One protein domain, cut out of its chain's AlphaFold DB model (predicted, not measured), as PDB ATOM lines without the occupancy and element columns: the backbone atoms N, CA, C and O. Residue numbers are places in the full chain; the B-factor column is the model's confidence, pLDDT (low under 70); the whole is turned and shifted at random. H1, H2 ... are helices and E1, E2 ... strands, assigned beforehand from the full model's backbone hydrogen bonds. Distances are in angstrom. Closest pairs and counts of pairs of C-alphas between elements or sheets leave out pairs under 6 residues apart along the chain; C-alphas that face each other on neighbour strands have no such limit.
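This is residues 30 to 140 of the 155 residues of an uncharacterized protein of Bifidobacterium choloepi (UniProt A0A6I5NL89). A strongly twisted four-stranded sheet and one long helix, H3, make a V, with residues 90 to 96 of H3 near E1 and E2 and the rest of H3 reaching away from the sheet. H2 lies beyond the far end of H3, and the long stretch 36 to 57, leading from H1 to H2, runs on the side of H3 away from the sheet. The printed part has 111 residues, with elements in the order H1 H2 H3 E1 E2 E3 E4; the sheet order is E1 E2 E3 E4, antiparallel, and the class is mixed. It is loose, with a radius of gyration of the C-alphas of 17.7 A, and flat, spanning 50 by 42 by 18 A.

The strands are E1, residues 101 to 106, 16.4 A; E2, 112 to 120, 26.3 A; E3, 125 to 130, 16.4 A; and E4, 136 to 139, ending at C-alpha 139 (4.675, -7.814, -42.346). H3, residues 75 to 96, is 31.8 A long and begins at C-alpha 75 (16.986, 17.242, -62.838). H2 is residues 58 to 67, 13.6 A, and H1 is residues 30 to 35, 8.8 A.

The strands form a meander, each the antiparallel neighbour of the one before. N 103 and O 115 of the hairpin E1 and E2 are 2.9 A apart; N 116 and O 129 of E2 and E3, 2.8 A; N 128 and O 137 of E3 and E4, 2.8 A. H3 is on one face of the sheet, two layers, at a height over the sheet of 12.8 A. It lies over E1, along the strands at 4 degrees on the local plane. The closest C-alphas of H3 and E2 are those of Leu 95 and Trp 119, 5.6 A apart. H1 and H2 are not on the sheet and are apart from H3. In H1, H2 and H3 every O i to N i+4 pair is within hydrogen-bond range.

The C-alphas farthest apart, of Glu 59 and Thr 123, are 51.6 A apart. The printed part has no cut. The link H1 to H2, 22 residues, is long. pLDDT is under 70 at residues 30 to 37, 106 to 108, 112 and 139 to 140.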
ATOM      1  N   ASP A  30      28.911  -2.838 -58.818       51.22
ATOM      2  CA  ASP A  30      29.453  -4.054 -58.198       51.22
ATOM      3  C   ASP A  30      30.829  -3.884 -57.517       51.22
ATOM      4  O   ASP A  30      31.069  -4.496 -56.474       51.22
ATOM      5  N   ASP A  31      31.735  -3.067 -58.069       53.78
ATOM      6  CA  ASP A  31      33.041  -2.780 -57.448       53.78
ATOM      7  C   ASP A  31      32.864  -1.856 -56.234       53.78
ATOM      8  O   ASP A  31      33.414  -2.129 -55.163       53.78
ATOM      9  N   PHE A  32      31.990  -0.849 -56.346       54.69
ATOM     10  CA  PHE A  32      31.653   0.032 -55.225       54.69
ATOM     11  C   PHE A  32      30.955  -0.720 -54.086       54.69
ATOM     12  O   PHE A  32      31.341  -0.566 -52.933       54.69
ATOM     13  N   SER A  33      29.983  -1.589 -54.387       57.25
ATOM     14  CA  SER A  33      29.271  -2.396 -53.381       57.25
ATOM     15  C   SER A  33      30.235  -3.186 -52.499       57.25
ATOM     16  O   SER A  33      30.041  -3.290 -51.288       57.25
ATOM     17  N   LYS A  34      31.276  -3.758 -53.110       54.59
ATOM     18  CA  LYS A  34      32.249  -4.606 -52.425       54.59
ATOM     19  C   LYS A  34      33.294  -3.798 -51.654       54.59
ATOM     20  O   LYS A  34      33.706  -4.243 -50.584       54.59
ATOM     21  N   GLU A  35      33.725  -2.647 -52.172       55.00
ATOM     22  CA  GLU A  35      34.645  -1.743 -51.464       55.00
ATOM     23  C   GLU A  35      33.968  -0.986 -50.313       55.00
ATOM     24  O   GLU A  35      34.581  -0.815 -49.259       55.00
ATOM     25  N   ALA A  36      32.702  -0.594 -50.470       62.56
ATOM     26  CA  ALA A  36      31.917   0.102 -49.449       62.56
ATOM     27  C   ALA A  36      31.380  -0.832 -48.346       62.56
ATOM     28  O   ALA A  36      30.934  -0.363 -47.303       62.56
ATOM     29  N   GLY A  37      31.468  -2.154 -48.537       68.44
ATOM     30  CA  GLY A  37      31.118  -3.143 -47.514       68.44
ATOM     31  C   GLY A  37      29.637  -3.529 -47.460       68.44
ATOM     32  O   GLY A  37      29.235  -4.187 -46.502       68.44
ATOM     33  N   TYR A  38      28.840  -3.188 -48.479       74.50
ATOM     34  CA  TYR A  38      27.449  -3.632 -48.563       74.50
ATOM     35  C   TYR A  38      27.373  -5.141 -48.792       74.50
ATOM     36  O   TYR A  38      28.037  -5.710 -49.663       74.50
ATOM     37  N   THR A  39      26.535  -5.800 -47.998       77.00
ATOM     38  CA  THR A  39      26.289  -7.249 -48.087       77.00
ATOM     39  C   THR A  39      25.040  -7.584 -48.902       77.00
ATOM     40  O   THR A  39      24.856  -8.726 -49.336       77.00
ATOM     41  N   ILE A  40      24.195  -6.581 -49.127       72.69
ATOM     42  CA  ILE A  40      23.037  -6.626 -50.010       72.69
ATOM     43  C   ILE A  40      23.436  -6.382 -51.469       72.69
ATOM     44  O   ILE A  40      24.454  -5.761 -51.758       72.69
ATOM     45  N   ALA A  41      22.623  -6.881 -52.401       73.81
ATOM     46  CA  ALA A  41      22.797  -6.568 -53.815       73.81
ATOM     47  C   ALA A  41      22.323  -5.135 -54.084       73.81
ATOM     48  O   ALA A  41      21.207  -4.782 -53.695       73.81
ATOM     49  N   LEU A  42      23.148  -4.340 -54.766       75.12
ATOM     50  CA  LEU A  42      22.740  -3.013 -55.211       75.12
ATOM     51  C   LEU A  42      21.726  -3.117 -56.362       75.12
ATOM     52  O   LEU A  42      21.822  -4.038 -57.181       75.12
ATOM     53  N   PRO A  43      20.762  -2.186 -56.451       73.94
ATOM     54  CA  PRO A  43      19.842  -2.113 -57.577       73.94
ATOM     55  C   PRO A  43      20.576  -1.963 -58.915       73.94
ATOM     56  O   PRO A  43      21.537  -1.200 -59.034       73.94
ATOM     57  N   ASP A  44      20.076  -2.645 -59.949       71.38
ATOM     58  CA  ASP A  44      20.571  -2.490 -61.319       71.38
ATOM     59  C   ASP A  44      20.522  -1.017 -61.752       71.38
ATOM     60  O   ASP A  44      19.469  -0.375 -61.740       71.38
ATOM     61  N   GLY A  45      21.672  -0.489 -62.172       73.94
ATOM     62  CA  GLY A  45      21.798   0.891 -62.642       73.94
ATOM     63  C   GLY A  45      21.949   1.948 -61.545       73.94
ATOM     64  O   GLY A  45      22.112   3.115 -61.896       73.94
ATOM     65  N   LEU A  46      21.959   1.576 -60.257       81.94
ATOM     66  CA  LEU A  46      22.296   2.508 -59.179       81.94
ATOM     67  C   LEU A  46      23.807   2.746 -59.153       81.94
ATOM     68  O   LEU A  46      24.563   1.908 -58.678       81.94
ATOM     69  N   SER A  47      24.265   3.875 -59.686       82.06
ATOM     70  CA  SER A  47      25.680   4.246 -59.659       82.06
ATOM     71  C   SER A  47      26.081   4.908 -58.340       82.06
ATOM     72  O   SER A  47      25.284   5.617 -57.730       82.06
ATOM     73  N   ALA A  48      27.342   4.720 -57.937       79.44
ATOM     74  CA  ALA A  48      27.939   5.375 -56.765       79.44
ATOM     75  C   ALA A  48      27.922   6.907 -56.858       79.44
ATOM     76  O   ALA A  48      27.803   7.596 -55.854       79.44
ATOM     77  N   GLU A  49      28.021   7.435 -58.075       81.94
ATOM     78  CA  GLU A  49      27.892   8.858 -58.365       81.94
ATOM     79  C   GLU A  49      26.582   9.104 -59.107       81.94
ATOM     80  O   GLU A  49      26.172   8.284 -59.937       81.94
ATOM     81  N   PHE A  50      25.944  10.245 -58.859       84.25
ATOM     82  CA  PHE A  50      24.771  10.648 -59.621       84.25
ATOM     83  C   PHE A  50      25.134  10.852 -61.101       84.25
ATOM     84  O   PHE A  50      26.054  11.600 -61.441       84.25
ATOM     85  N   ARG A  51      24.399  10.184 -61.997       86.56
ATOM     86  CA  ARG A  51      24.569  10.296 -63.452       86.56
ATOM     87  C   ARG A  51      23.313  10.913 -64.071       86.56
ATOM     88  O   ARG A  51      22.370  10.171 -64.346       86.56
ATOM     89  N   PRO A  52      23.294  12.236 -64.315       85.94
ATOM     90  CA  PRO A  52      22.121  12.898 -64.872       85.94
ATOM     91  C   PRO A  52      21.796  12.382 -66.275       85.94
ATOM     92  O   PRO A  52      22.692  12.026 -67.049       85.94
ATOM     93  N   SER A  53      20.511  12.390 -66.640       87.56
ATOM     94  CA  SER A  53      20.059  11.941 -67.964       87.56
ATOM     95  C   SER A  53      20.582  12.811 -69.109       87.56
ATOM     96  O   SER A  53      20.642  12.371 -70.264       87.56
ATOM     97  N   ARG A  54      20.988  14.048 -68.804       87.25
ATOM     98  CA  ARG A  54      21.625  14.971 -69.744       87.25
ATOM     99  C   ARG A  54      22.949  15.464 -69.187       87.25
ATOM    100  O   ARG A  54      23.077  15.755 -68.004       87.25
ATOM    101  N   THR A  55      23.919  15.643 -70.077       88.25
ATOM    102  CA  THR A  55      25.160  16.334 -69.733       88.25
ATOM    103  C   THR A  55      24.848  17.766 -69.316       88.25
ATOM    104  O   THR A  55      24.211  18.507 -70.068       88.25
ATOM    105  N   ILE A  56      25.328  18.137 -68.136       87.31
ATOM    106  CA  ILE A  56      25.261  19.488 -67.586       87.31
ATOM    107  C   ILE A  56      26.663  20.089 -67.558       87.31
ATOM    108  O   ILE A  56      27.666  19.372 -67.487       87.31
ATOM    109  N   THR A  57      26.747  21.409 -67.619       90.12
ATOM    110  CA  THR A  57      28.002  22.122 -67.382       90.12
ATOM    111  C   THR A  57      28.269  22.266 -65.879       90.12
ATOM    112  O   THR A  57      27.327  22.284 -65.083       90.12
ATOM    113  N   PRO A  58      29.537  22.434 -65.456       85.94
ATOM    114  CA  PRO A  58      29.857  22.702 -64.053       85.94
ATOM    115  C   PRO A  58      29.170  23.958 -63.501       85.94
ATOM    116  O   PRO A  58      28.827  24.006 -62.326       85.94
ATOM    117  N   GLU A  59      28.950  24.975 -64.339       86.00
ATOM    118  CA  GLU A  59      28.258  26.207 -63.944       86.00
ATOM    119  C   GLU A  59      26.774  25.956 -63.644       86.00
ATOM    120  O   GLU A  59      26.250  26.501 -62.676       86.00
ATOM    121  N   GLU A  60      26.109  25.111 -64.437       86.88
ATOM    122  CA  GLU A  60      24.719  24.705 -64.197       86.88
ATOM    123  C   GLU A  60      24.598  23.842 -62.936       86.88
ATOM    124  O   GLU A  60      23.699  24.072 -62.132       86.88
ATOM    125  N   TYR A  61      25.532  22.909 -62.723       85.69
ATOM    126  CA  TYR A  61      25.575  22.106 -61.498       85.69
ATOM    127  C   TYR A  61      25.754  22.985 -60.250       85.69
ATOM    128  O   TYR A  61      24.985  22.880 -59.300       85.69
ATOM    129  N   LEU A  62      26.699  23.932 -60.282       87.31
ATOM    130  CA  LEU A  62      26.918  24.873 -59.178       87.31
ATOM    131  C   LEU A  62      25.716  25.797 -58.940       87.31
ATOM    132  O   LEU A  62      25.434  26.150 -57.796       87.31
ATOM    133  N   ALA A  63      25.012  26.218 -59.995       89.50
ATOM    134  CA  ALA A  63      23.804  27.034 -59.866       89.50
ATOM    135  C   ALA A  63      22.662  26.274 -59.172       89.50
ATOM    136  O   ALA A  63      21.910  26.873 -58.396       89.50
ATOM    137  N   TRP A  64      22.569  24.967 -59.411       87.94
ATOM    138  CA  TRP A  64      21.664  24.085 -58.686       87.94
ATOM    139  C   TRP A  64      22.106  23.903 -57.231       87.94
ATOM    140  O   TRP A  64      21.351  24.270 -56.335       87.94
ATOM    141  N   GLU A  65      23.351  23.498 -56.969       85.81
ATOM    142  CA  GLU A  65      23.837  23.275 -55.595       85.81
ATOM    143  C   GLU A  65      23.776  24.536 -54.715       85.81
ATOM    144  O   GLU A  65      23.454  24.471 -53.530       85.81
ATOM    145  N   CYS A  66      24.091  25.709 -55.271       89.25
ATOM    146  CA  CYS A  66      24.161  26.954 -54.499       89.25
ATOM    147  C   CYS A  66      22.842  27.740 -54.464       89.25
ATOM    148  O   CYS A  66      22.711  28.663 -53.656       89.25
ATOM    149  N   GLY A  67      21.902  27.457 -55.369       84.56
ATOM    150  CA  GLY A  67      20.738  28.316 -55.606       84.56
ATOM    151  C   GLY A  67      19.435  27.596 -55.941       84.56
ATOM    152  O   GLY A  67      18.428  28.277 -56.134       84.56
ATOM    153  N   GLY A  68      19.438  26.263 -56.025       84.44
ATOM    154  CA  GLY A  68      18.274  25.442 -56.368       84.44
ATOM    155  C   GLY A  68      17.778  25.629 -57.804       84.44
ATOM    156  O   GLY A  68      16.647  25.271 -58.120       84.44
ATOM    157  N   ALA A  69      18.576  26.243 -58.683       90.25
ATOM    158  CA  ALA A  69      18.198  26.432 -60.077       90.25
ATOM    159  C   ALA A  69      18.490  25.153 -60.872       90.25
ATOM    160  O   ALA A  69      19.642  24.894 -61.205       90.25
ATOM    161  N   GLU A  70      17.452  24.373 -61.185       90.62
ATOM    162  CA  GLU A  70      17.596  23.142 -61.970       90.62
ATOM    163  C   GLU A  70      18.322  23.387 -63.316       90.62
ATOM    164  O   GLU A  70      17.892  24.253 -64.091       90.62
ATOM    165  N   PRO A  71      19.357  22.591 -63.661       89.88
ATOM    166  CA  PRO A  71      20.031  22.640 -64.965       89.88
ATOM    167  C   PRO A  71      19.069  22.397 -66.133       89.88
ATOM    168  O   PRO A  71      19.181  22.980 -67.214       89.88
ATOM    169  N   TYR A  72      18.100  21.510 -65.921       90.38
ATOM    170  CA  TYR A  72      16.985  21.251 -66.817       90.38
ATOM    171  C   TYR A  72      15.787  20.741 -66.021       90.38
ATOM    172  O   TYR A  72      15.946  20.195 -64.938       90.38
ATOM    173  N   ALA A  73      14.589  20.882 -66.588       92.19
ATOM    174  CA  ALA A  73      13.365  20.422 -65.942       92.19
ATOM    175  C   ALA A  73      13.421  18.916 -65.633       92.19
ATOM    176  O   ALA A  73      13.559  18.113 -66.562       92.19
ATOM    177  N   GLY A  74      13.262  18.563 -64.357       90.50
ATOM    178  CA  GLY A  74      13.288  17.182 -63.876       90.50
ATOM    179  C   GLY A  74      14.666  16.699 -63.428       90.50
ATOM    180  O   GLY A  74      14.796  15.524 -63.107       90.50
ATOM    181  N   PHE A  75      15.677  17.570 -63.400       90.00
ATOM    182  CA  PHE A  75      16.986  17.242 -62.838       90.00
ATOM    183  C   PHE A  75      16.891  16.935 -61.342       90.00
ATOM    184  O   PHE A  75      17.470  15.955 -60.889       90.00
ATOM    185  N   ASP A  76      16.128  17.742 -60.604       89.56
ATOM    186  CA  ASP A  76      15.930  17.586 -59.160       89.56
ATOM    187  C   ASP A  76      15.266  16.240 -58.858       89.56
ATOM    188  O   ASP A  76      15.785  15.433 -58.105       89.56
ATOM    189  N   ALA A  77      14.200  15.916 -59.595       89.88
ATOM    190  CA  ALA A  77      13.508  14.638 -59.462       89.88
ATOM    191  C   ALA A  77      14.387  13.423 -59.829       89.88
ATOM    192  O   ALA A  77      14.212  12.344 -59.265       89.88
ATOM    193  N   GLU A  78      15.307  13.562 -60.791       90.25
ATOM    194  CA  GLU A  78      16.289  12.513 -61.099       90.25
ATOM    195  C   GLU A  78      17.293  12.334 -59.957       90.25
ATOM    196  O   GLU A  78      17.619  11.195 -59.613       90.25
ATOM    197  N   TYR A  79      17.762  13.439 -59.375       87.69
ATOM    198  CA  TYR A  79      18.662  13.429 -58.228       87.69
ATOM    199  C   TYR A  79      17.990  12.806 -57.002       87.69
ATOM    200  O   TYR A  79      18.528  11.855 -56.439       87.69
ATOM    201  N   ASP A  80      16.776  13.241 -56.668       87.69
ATOM    202  CA  ASP A  80      15.974  12.704 -55.566       87.69
ATOM    203  C   ASP A  80      15.720  11.207 -55.730       87.69
ATOM    204  O   ASP A  80      15.803  10.446 -54.772       87.69
ATOM    205  N   ALA A  81      15.437  10.743 -56.951       86.69
ATOM    206  CA  ALA A  81      15.236   9.321 -57.211       86.69
ATOM    207  C   ALA A  81      16.520   8.501 -57.005       86.69
ATOM    208  O   ALA A  81      16.457   7.359 -56.543       86.69
ATOM    209  N   TRP A  82      17.677   9.064 -57.360       86.06
ATOM    210  CA  TRP A  82      18.978   8.444 -57.121       86.06
ATOM    211  C   TRP A  82      19.329   8.423 -55.628       86.06
ATOM    212  O   TRP A  82      19.743   7.379 -55.122       86.06
ATOM    213  N   GLU A  83      19.104   9.525 -54.912       87.12
ATOM    214  CA  GLU A  83      19.337   9.617 -53.468       87.12
ATOM    215  C   GLU A  83      18.394   8.687 -52.694       87.12
ATOM    216  O   GLU A  83      18.835   7.917 -51.843       87.12
ATOM    217  N   ALA A  84      17.108   8.660 -53.051       84.06
ATOM    218  CA  ALA A  84      16.131   7.750 -52.462       84.06
ATOM    219  C   ALA A  84      16.527   6.278 -52.651       84.06
ATOM    220  O   ALA A  84      16.369   5.477 -51.732       84.06
ATOM    221  N   ALA A  85      17.082   5.917 -53.812       82.69
ATOM    222  CA  ALA A  85      17.561   4.561 -54.057       82.69
ATOM    223  C   ALA A  85      18.777   4.195 -53.186       82.69
ATOM    224  O   ALA A  85      18.872   3.047 -52.750       82.69
ATOM    225  N   TRP A  86      19.678   5.142 -52.906       84.12
ATOM    226  CA  TRP A  86      20.774   4.936 -51.953       84.12
ATOM    227  C   TRP A  86      20.280   4.843 -50.509       84.12
ATOM    228  O   TRP A  86      20.661   3.909 -49.809       84.12
ATOM    229  N   ASN A  87      19.357   5.714 -50.100       84.38
ATOM    230  CA  ASN A  87      18.735   5.645 -48.776       84.38
ATOM    231  C   ASN A  87      18.034   4.294 -48.557       84.38
ATOM    232  O   ASN A  87      18.170   3.692 -47.498       84.38
ATOM    233  N   ASP A  88      17.345   3.761 -49.571       82.62
ATOM    234  CA  ASP A  88      16.723   2.433 -49.496       82.62
ATOM    235  C   ASP A  88      17.757   1.303 -49.303       82.62
ATOM    236  O   ASP A  88      17.482   0.317 -48.612       82.62
ATOM    237  N   VAL A  89      18.937   1.419 -49.923       83.00
ATOM    238  CA  VAL A  89      20.056   0.476 -49.754       83.00
ATOM    239  C   VAL A  89      20.624   0.578 -48.336       83.00
ATOM    240  O   VAL A  89      20.778  -0.446 -47.669       83.00
ATOM    241  N   ASP A  90      20.881   1.788 -47.845       84.19
ATOM    242  CA  ASP A  90      21.413   2.027 -46.500       84.19
ATOM    243  C   ASP A  90      20.459   1.556 -45.401       84.19
ATOM    244  O   ASP A  90      20.873   0.864 -44.464       84.19
ATOM    245  N   ASP A  91      19.169   1.847 -45.551       83.19
ATOM    246  CA  ASP A  91      18.117   1.387 -44.647       83.19
ATOM    247  C   ASP A  91      18.059  -0.149 -44.630       83.19
ATOM    248  O   ASP A  91      17.999  -0.780 -43.570       83.19
ATOM    249  N   ALA A  92      18.126  -0.785 -45.803       80.12
ATOM    250  CA  ALA A  92      18.110  -2.241 -45.909       80.12
ATOM    251  C   ALA A  92      19.346  -2.896 -45.273       80.12
ATOM    252  O   ALA A  92      19.214  -3.938 -44.626       80.12
ATOM    253  N   GLN A  93      20.532  -2.309 -45.445       81.88
ATOM    254  CA  GLN A  93      21.761  -2.797 -44.818       81.88
ATOM    255  C   GLN A  93      21.706  -2.611 -43.293       81.88
ATOM    256  O   GLN A  93      22.018  -3.543 -42.561       81.88
ATOM    257  N   THR A  94      21.205  -1.471 -42.812       83.62
ATOM    258  CA  THR A  94      21.036  -1.169 -41.380       83.62
ATOM    259  C   THR A  94      20.101  -2.169 -40.691       83.62
ATOM    260  O   THR A  94      20.442  -2.731 -39.649       83.62
ATOM    261  N   LEU A  95      18.950  -2.463 -41.306       80.94
ATOM    262  CA  LEU A  95      18.015  -3.484 -40.814       80.94
ATOM    263  C   LEU A  95      18.640  -4.882 -40.801       80.94
ATOM    264  O   LEU A  95      18.395  -5.678 -39.895       80.94
ATOM    265  N   LEU A  96      19.441  -5.197 -41.817       80.44
ATOM    266  CA  LEU A  96      20.130  -6.477 -41.908       80.44
ATOM    267  C   LEU A  96      21.206  -6.639 -40.831       80.44
ATOM    268  O   LEU A  96      21.365  -7.733 -40.291       80.44
ATOM    269  N   ASP A  97      21.915  -5.562 -40.506       83.62
ATOM    270  CA  ASP A  97      22.900  -5.534 -39.426       83.62
ATOM    271  C   ASP A  97      22.244  -5.625 -38.031       83.62
ATOM    272  O   ASP A  97      22.939  -5.727 -37.017       83.62
ATOM    273  N   GLY A  98      20.906  -5.681 -37.984       81.25
ATOM    274  CA  GLY A  98      20.100  -5.866 -36.780       81.25
ATOM    275  C   GLY A  98      19.809  -4.565 -36.037       81.25
ATOM    276  O   GLY A  98      19.402  -4.613 -34.874       81.25
ATOM    277  N   ASP A  99      20.041  -3.423 -36.683       85.62
ATOM    278  CA  ASP A  99      19.751  -2.102 -36.139       85.62
ATOM    279  C   ASP A  99      18.358  -1.613 -36.581       85.62
ATOM    280  O   ASP A  99      17.630  -2.282 -37.323       85.62
ATOM    281  N   VAL A 100      17.955  -0.455 -36.066       82.75
ATOM    282  CA  VAL A 100      16.615   0.106 -36.219       82.75
ATOM    283  C   VAL A 100      16.672   1.301 -37.159       82.75
ATOM    284  O   VAL A 100      17.412   2.253 -36.926       82.75
ATOM    285  N   VAL A 101      15.825   1.301 -38.184       83.38
ATOM    286  CA  VAL A 101      15.705   2.443 -39.099       83.38
ATOM    287  C   VAL A 101      14.565   3.340 -38.637       83.38
ATOM    288  O   VAL A 101      13.448   2.876 -38.412       83.38
ATOM    289  N   THR A 102      14.835   4.637 -38.509       84.44
ATOM    290  CA  THR A 102      13.799   5.646 -38.264       84.44
ATOM    291  C   THR A 102      13.579   6.432 -39.543       84.44
ATOM    292  O   THR A 102      14.490   7.094 -40.026       84.44
ATOM    293  N   VAL A 103      12.366   6.361 -40.081       80.25
ATOM    294  CA  VAL A 103      11.953   7.135 -41.250       80.25
ATOM    295  C   VAL A 103      11.140   8.317 -40.752       80.25
ATOM    296  O   VAL A 103      10.054   8.132 -40.204       80.25
ATOM    297  N   GLU A 104      11.673   9.520 -40.922       80.38
ATOM    298  CA  GLU A 104      11.000  10.770 -40.572       80.38
ATOM    299  C   GLU A 104      10.441  11.413 -41.843       80.38
ATOM    300  O   GLU A 104      11.141  11.526 -42.845       80.38
ATOM    301  N   ASP A 105       9.180  11.833 -41.798       74.94
ATOM    302  CA  ASP A 105       8.497  12.514 -42.894       74.94
ATOM    303  C   ASP A 105       7.801  13.766 -42.356       74.94
ATOM    304  O   ASP A 105       7.021  13.708 -41.402       74.94
ATOM    305  N   VAL A 106       8.099  14.930 -42.928       69.12
ATOM    306  CA  VAL A 106       7.432  16.175 -42.530       69.12
ATOM    307  C   VAL A 106       6.139  16.283 -43.329       69.12
ATOM    308  O   VAL A 106       6.173  16.574 -44.523       69.12
ATOM    309  N   GLY A 107       5.002  16.089 -42.660       68.25
ATOM    310  CA  GLY A 107       3.693  16.237 -43.288       68.25
ATOM    311  C   GLY A 107       3.461  17.656 -43.820       68.25
ATOM    312  O   GLY A 107       4.068  18.624 -43.353       68.25
ATOM    313  N   ASP A 108       2.536  17.800 -44.774       63.31
ATOM    314  CA  ASP A 108       2.139  19.091 -45.378       63.31
ATOM    315  C   ASP A 108       1.629  20.109 -44.330       63.31
ATOM    316  O   ASP A 108       1.713  21.324 -44.505       63.31
ATOM    317  N   ASP A 109       1.156  19.614 -43.184       75.31
ATOM    318  CA  ASP A 109       0.752  20.389 -42.013       75.31
ATOM    319  C   ASP A 109       1.927  20.848 -41.123       75.31
ATOM    320  O   ASP A 109       1.718  21.530 -40.114       75.31
ATOM    321  N   GLY A 110       3.166  20.523 -41.497       70.81
ATOM    322  CA  GLY A 110       4.390  20.849 -40.763       70.81
ATOM    323  C   GLY A 110       4.610  19.991 -39.517       70.81
ATOM    324  O   GLY A 110       5.500  20.287 -38.715       70.81
ATOM    325  N   CYS A 111       3.801  18.947 -39.321       71.88
ATOM    326  CA  CYS A 111       3.997  17.978 -38.255       71.88
ATOM    327  C   CYS A 111       4.990  16.901 -38.699       71.88
ATOM    328  O   CYS A 111       4.872  16.340 -39.783       71.88
ATOM    329  N   LEU A 112       5.963  16.594 -37.833       66.56
ATOM    330  CA  LEU A 112       6.813  15.423 -38.013       66.56
ATOM    331  C   LEU A 112       5.944  14.178 -37.862       66.56
ATOM    332  O   LEU A 112       5.423  13.888 -36.782       66.56
ATOM    333  N   THR A 113       5.780  13.475 -38.967       77.25
ATOM    334  CA  THR A 113       5.296  12.108 -39.023       77.25
ATOM    335  C   THR A 113       6.488  11.181 -39.234       77.25
ATOM    336  O   THR A 113       7.615  11.622 -39.455       77.25
ATOM    337  N   GLY A 114       6.285   9.881 -39.076       79.94
ATOM    338  CA  GLY A 114       7.370   8.940 -39.279       79.94
ATOM    339  C   GLY A 114       7.066   7.573 -38.721       79.94
ATOM    340  O   GLY A 114       6.032   7.345 -38.092       79.94
ATOM    341  N   HIS A 115       7.969   6.643 -38.973       83.75
ATOM    342  CA  HIS A 115       7.836   5.273 -38.526       83.75
ATOM    343  C   HIS A 115       9.194   4.650 -38.230       83.75
ATOM    344  O   HIS A 115      10.205   4.967 -38.848       83.75
ATOM    345  N   VAL A 116       9.186   3.737 -37.267       85.00
ATOM    346  CA  VAL A 116      10.337   2.926 -36.878       85.00
ATOM    347  C   VAL A 116      10.210   1.565 -37.543       85.00
ATOM    348  O   VAL A 116       9.141   0.955 -37.480       85.00
ATOM    349  N   LEU A 117      11.287   1.105 -38.171       84.06
ATOM    350  CA  LEU A 117      11.393  -0.201 -38.805       84.06
ATOM    351  C   LEU A 117      12.365  -1.077 -38.018       84.06
ATOM    352  O   LEU A 117      13.507  -0.694 -37.773       84.06
ATOM    353  N   GLU A 118      11.904  -2.270 -37.657       84.31
ATOM    354  CA  GLU A 118      12.685  -3.271 -36.930       84.31
ATOM    355  C   GLU A 118      12.601  -4.613 -37.655       84.31
ATOM    356  O   GLU A 118      11.505  -5.101 -37.955       84.31
ATOM    357  N   TRP A 119      13.754  -5.230 -37.918       82.62
ATOM    358  CA  TRP A 119      13.841  -6.534 -38.570       82.62
ATOM    359  C   TRP A 119      14.209  -7.638 -37.575       82.62
ATOM    360  O   TRP A 119      15.231  -7.577 -36.897       82.62
ATOM    361  N   ASP A 120      13.392  -8.691 -37.516       81.56
ATOM    362  CA  ASP A 120      13.698  -9.907 -36.762       81.56
ATOM    363  C   ASP A 120      14.185 -10.999 -37.727       81.56
ATOM    364  O   ASP A 120      13.400 -11.671 -38.404       81.56
ATOM    365  N   GLU A 121      15.504 -11.211 -37.764       74.38
ATOM    366  CA  GLU A 121      16.156 -12.214 -38.622       74.38
ATOM    367  C   GLU A 121      15.708 -13.655 -38.329       74.38
ATOM    368  O   GLU A 121      15.732 -14.525 -39.202       74.38
ATOM    369  N   ARG A 122      15.273 -13.926 -37.094       79.50
ATOM    370  CA  ARG A 122      14.914 -15.270 -36.628       79.50
ATOM    371  C   ARG A 122      13.575 -15.722 -37.199       79.50
ATOM    372  O   ARG A 122      13.359 -16.917 -37.407       79.50
ATOM    373  N   THR A 123      12.663 -14.781 -37.388       79.00
ATOM    374  CA  THR A 123      11.303 -15.002 -37.879       79.00
ATOM    375  C   THR A 123      11.123 -14.529 -39.314       79.00
ATOM    376  O   THR A 123      10.168 -14.958 -39.955       79.00
ATOM    377  N   GLY A 124      12.036 -13.697 -39.826       73.25
ATOM    378  CA  GLY A 124      11.905 -13.057 -41.132       73.25
ATOM    379  C   GLY A 124      10.752 -12.055 -41.158       73.25
ATOM    380  O   GLY A 124       9.992 -12.021 -42.125       73.25
ATOM    381  N   THR A 125      10.562 -11.315 -40.063       78.81
ATOM    382  CA  THR A 125       9.449 -10.370 -39.906       78.81
ATOM    383  C   THR A 125       9.981  -8.955 -39.821       78.81
ATOM    384  O   THR A 125      10.893  -8.687 -39.038       78.81
ATOM    385  N   LEU A 126       9.356  -8.050 -40.570       79.94
ATOM    386  CA  LEU A 126       9.539  -6.623 -40.393       79.94
ATOM    387  C   LEU A 126       8.384  -6.052 -39.566       79.94
ATOM    388  O   LEU A 126       7.208  -6.292 -39.854       79.94
ATOM    389  N   THR A 127       8.728  -5.276 -38.548       82.62
ATOM    390  CA  THR A 127       7.775  -4.503 -37.751       82.62
ATOM    391  C   THR A 127       7.911  -3.034 -38.112       82.62
ATOM    392  O   THR A 127       9.014  -2.496 -38.089       82.62
ATOM    393  N   ARG A 128       6.788  -2.388 -38.426       84.75
ATOM    394  CA  ARG A 128       6.680  -0.945 -38.627       84.75
ATOM    395  C   ARG A 128       5.814  -0.355 -37.523       84.75
ATOM    396  O   ARG A 128       4.652  -0.735 -37.383       84.75
ATOM    397  N   THR A 129       6.358   0.610 -36.796       84.25
ATOM    398  CA  THR A 129       5.646   1.340 -35.739       84.25
ATOM    399  C   THR A 129       5.519   2.802 -36.131       84.25
ATOM    400  O   THR A 129       6.532   3.476 -36.291       84.25
ATOM    401  N   ASP A 130       4.295   3.303 -36.287       83.38
ATOM    402  CA  ASP A 130       4.037   4.717 -36.563       83.38
ATOM    403  C   ASP A 130       4.340   5.579 -35.327       83.38
ATOM    404  O   ASP A 130       3.886   5.289 -34.219       83.38
ATOM    405  N   LEU A 131       5.124   6.642 -35.501       80.81
ATOM    406  CA  LEU A 131       5.602   7.487 -34.404       80.81
ATOM    407  C   LEU A 131       4.512   8.398 -33.824       80.81
ATOM    408  O   LEU A 131       4.600   8.792 -32.660       80.81
ATOM    409  N   VAL A 132       3.496   8.747 -34.615       78.06
ATOM    410  CA  VAL A 132       2.457   9.714 -34.227       78.06
ATOM    411  C   VAL A 132       1.305   9.015 -33.518       78.06
ATOM    412  O   VAL A 132       0.811   9.478 -32.489       78.06
ATOM    413  N   THR A 133       0.870   7.893 -34.075       80.12
ATOM    414  CA  THR A 133      -0.286   7.121 -33.611       80.12
ATOM    415  C   THR A 133       0.113   5.970 -32.691       80.12
ATOM    416  O   THR A 133      -0.695   5.540 -31.865       80.12
ATOM    417  N   GLY A 134       1.358   5.490 -32.786       77.25
ATOM    418  CA  GLY A 134       1.805   4.263 -32.130       77.25
ATOM    419  C   GLY A 134       1.241   2.997 -32.777       77.25
ATOM    420  O   GLY A 134       1.377   1.917 -32.197       77.25
ATOM    421  N   ASP A 135       0.577   3.109 -33.932       79.69
ATOM    422  CA  ASP A 135       0.030   1.964 -34.648       79.69
ATOM    423  C   ASP A 135       1.164   1.056 -35.133       79.69
ATOM    424  O   ASP A 135       2.121   1.490 -35.780       79.69
ATOM    425  N   VAL A 136       1.047  -0.231 -34.808       80.00
ATOM    426  CA  VAL A 136       2.032  -1.248 -35.178       80.00
ATOM    427  C   VAL A 136       1.469  -2.097 -36.301       80.00
ATOM    428  O   VAL A 136       0.422  -2.736 -36.167       80.00
ATOM    429  N   THR A 137       2.211  -2.158 -37.395       77.69
ATOM    430  CA  THR A 137       1.967  -3.066 -38.510       77.69
ATOM    431  C   THR A 137       3.131  -4.043 -38.602       77.69
ATOM    432  O   THR A 137       4.290  -3.677 -38.443       77.69
ATOM    433  N   THR A 138       2.826  -5.322 -38.784       71.75
ATOM    434  CA  THR A 138       3.836  -6.373 -38.947       71.75
ATOM    435  C   THR A 138       3.618  -7.042 -40.284       71.75
ATOM    436  O   THR A 138       2.513  -7.495 -40.583       71.75
ATOM    437  N   GLU A 139       4.679  -7.110 -41.077       67.62
ATOM    438  CA  GLU A 139       4.675  -7.814 -42.346       67.62
ATOM    439  C   GLU A 139       5.723  -8.927 -42.313       67.62
ATOM    440  O   GLU A 139       6.898  -8.720 -42.007       67.62
ATOM    441  N   THR A 140       5.287 -10.149 -42.610       58.00
ATOM    442  CA  THR A 140       6.199 -11.273 -42.822       58.00
ATOM    443  C   THR A 140       6.636 -11.260 -44.282       58.00
ATOM    444  O   THR A 140       5.993 -11.868 -45.141       58.00
TER     445      THR A 140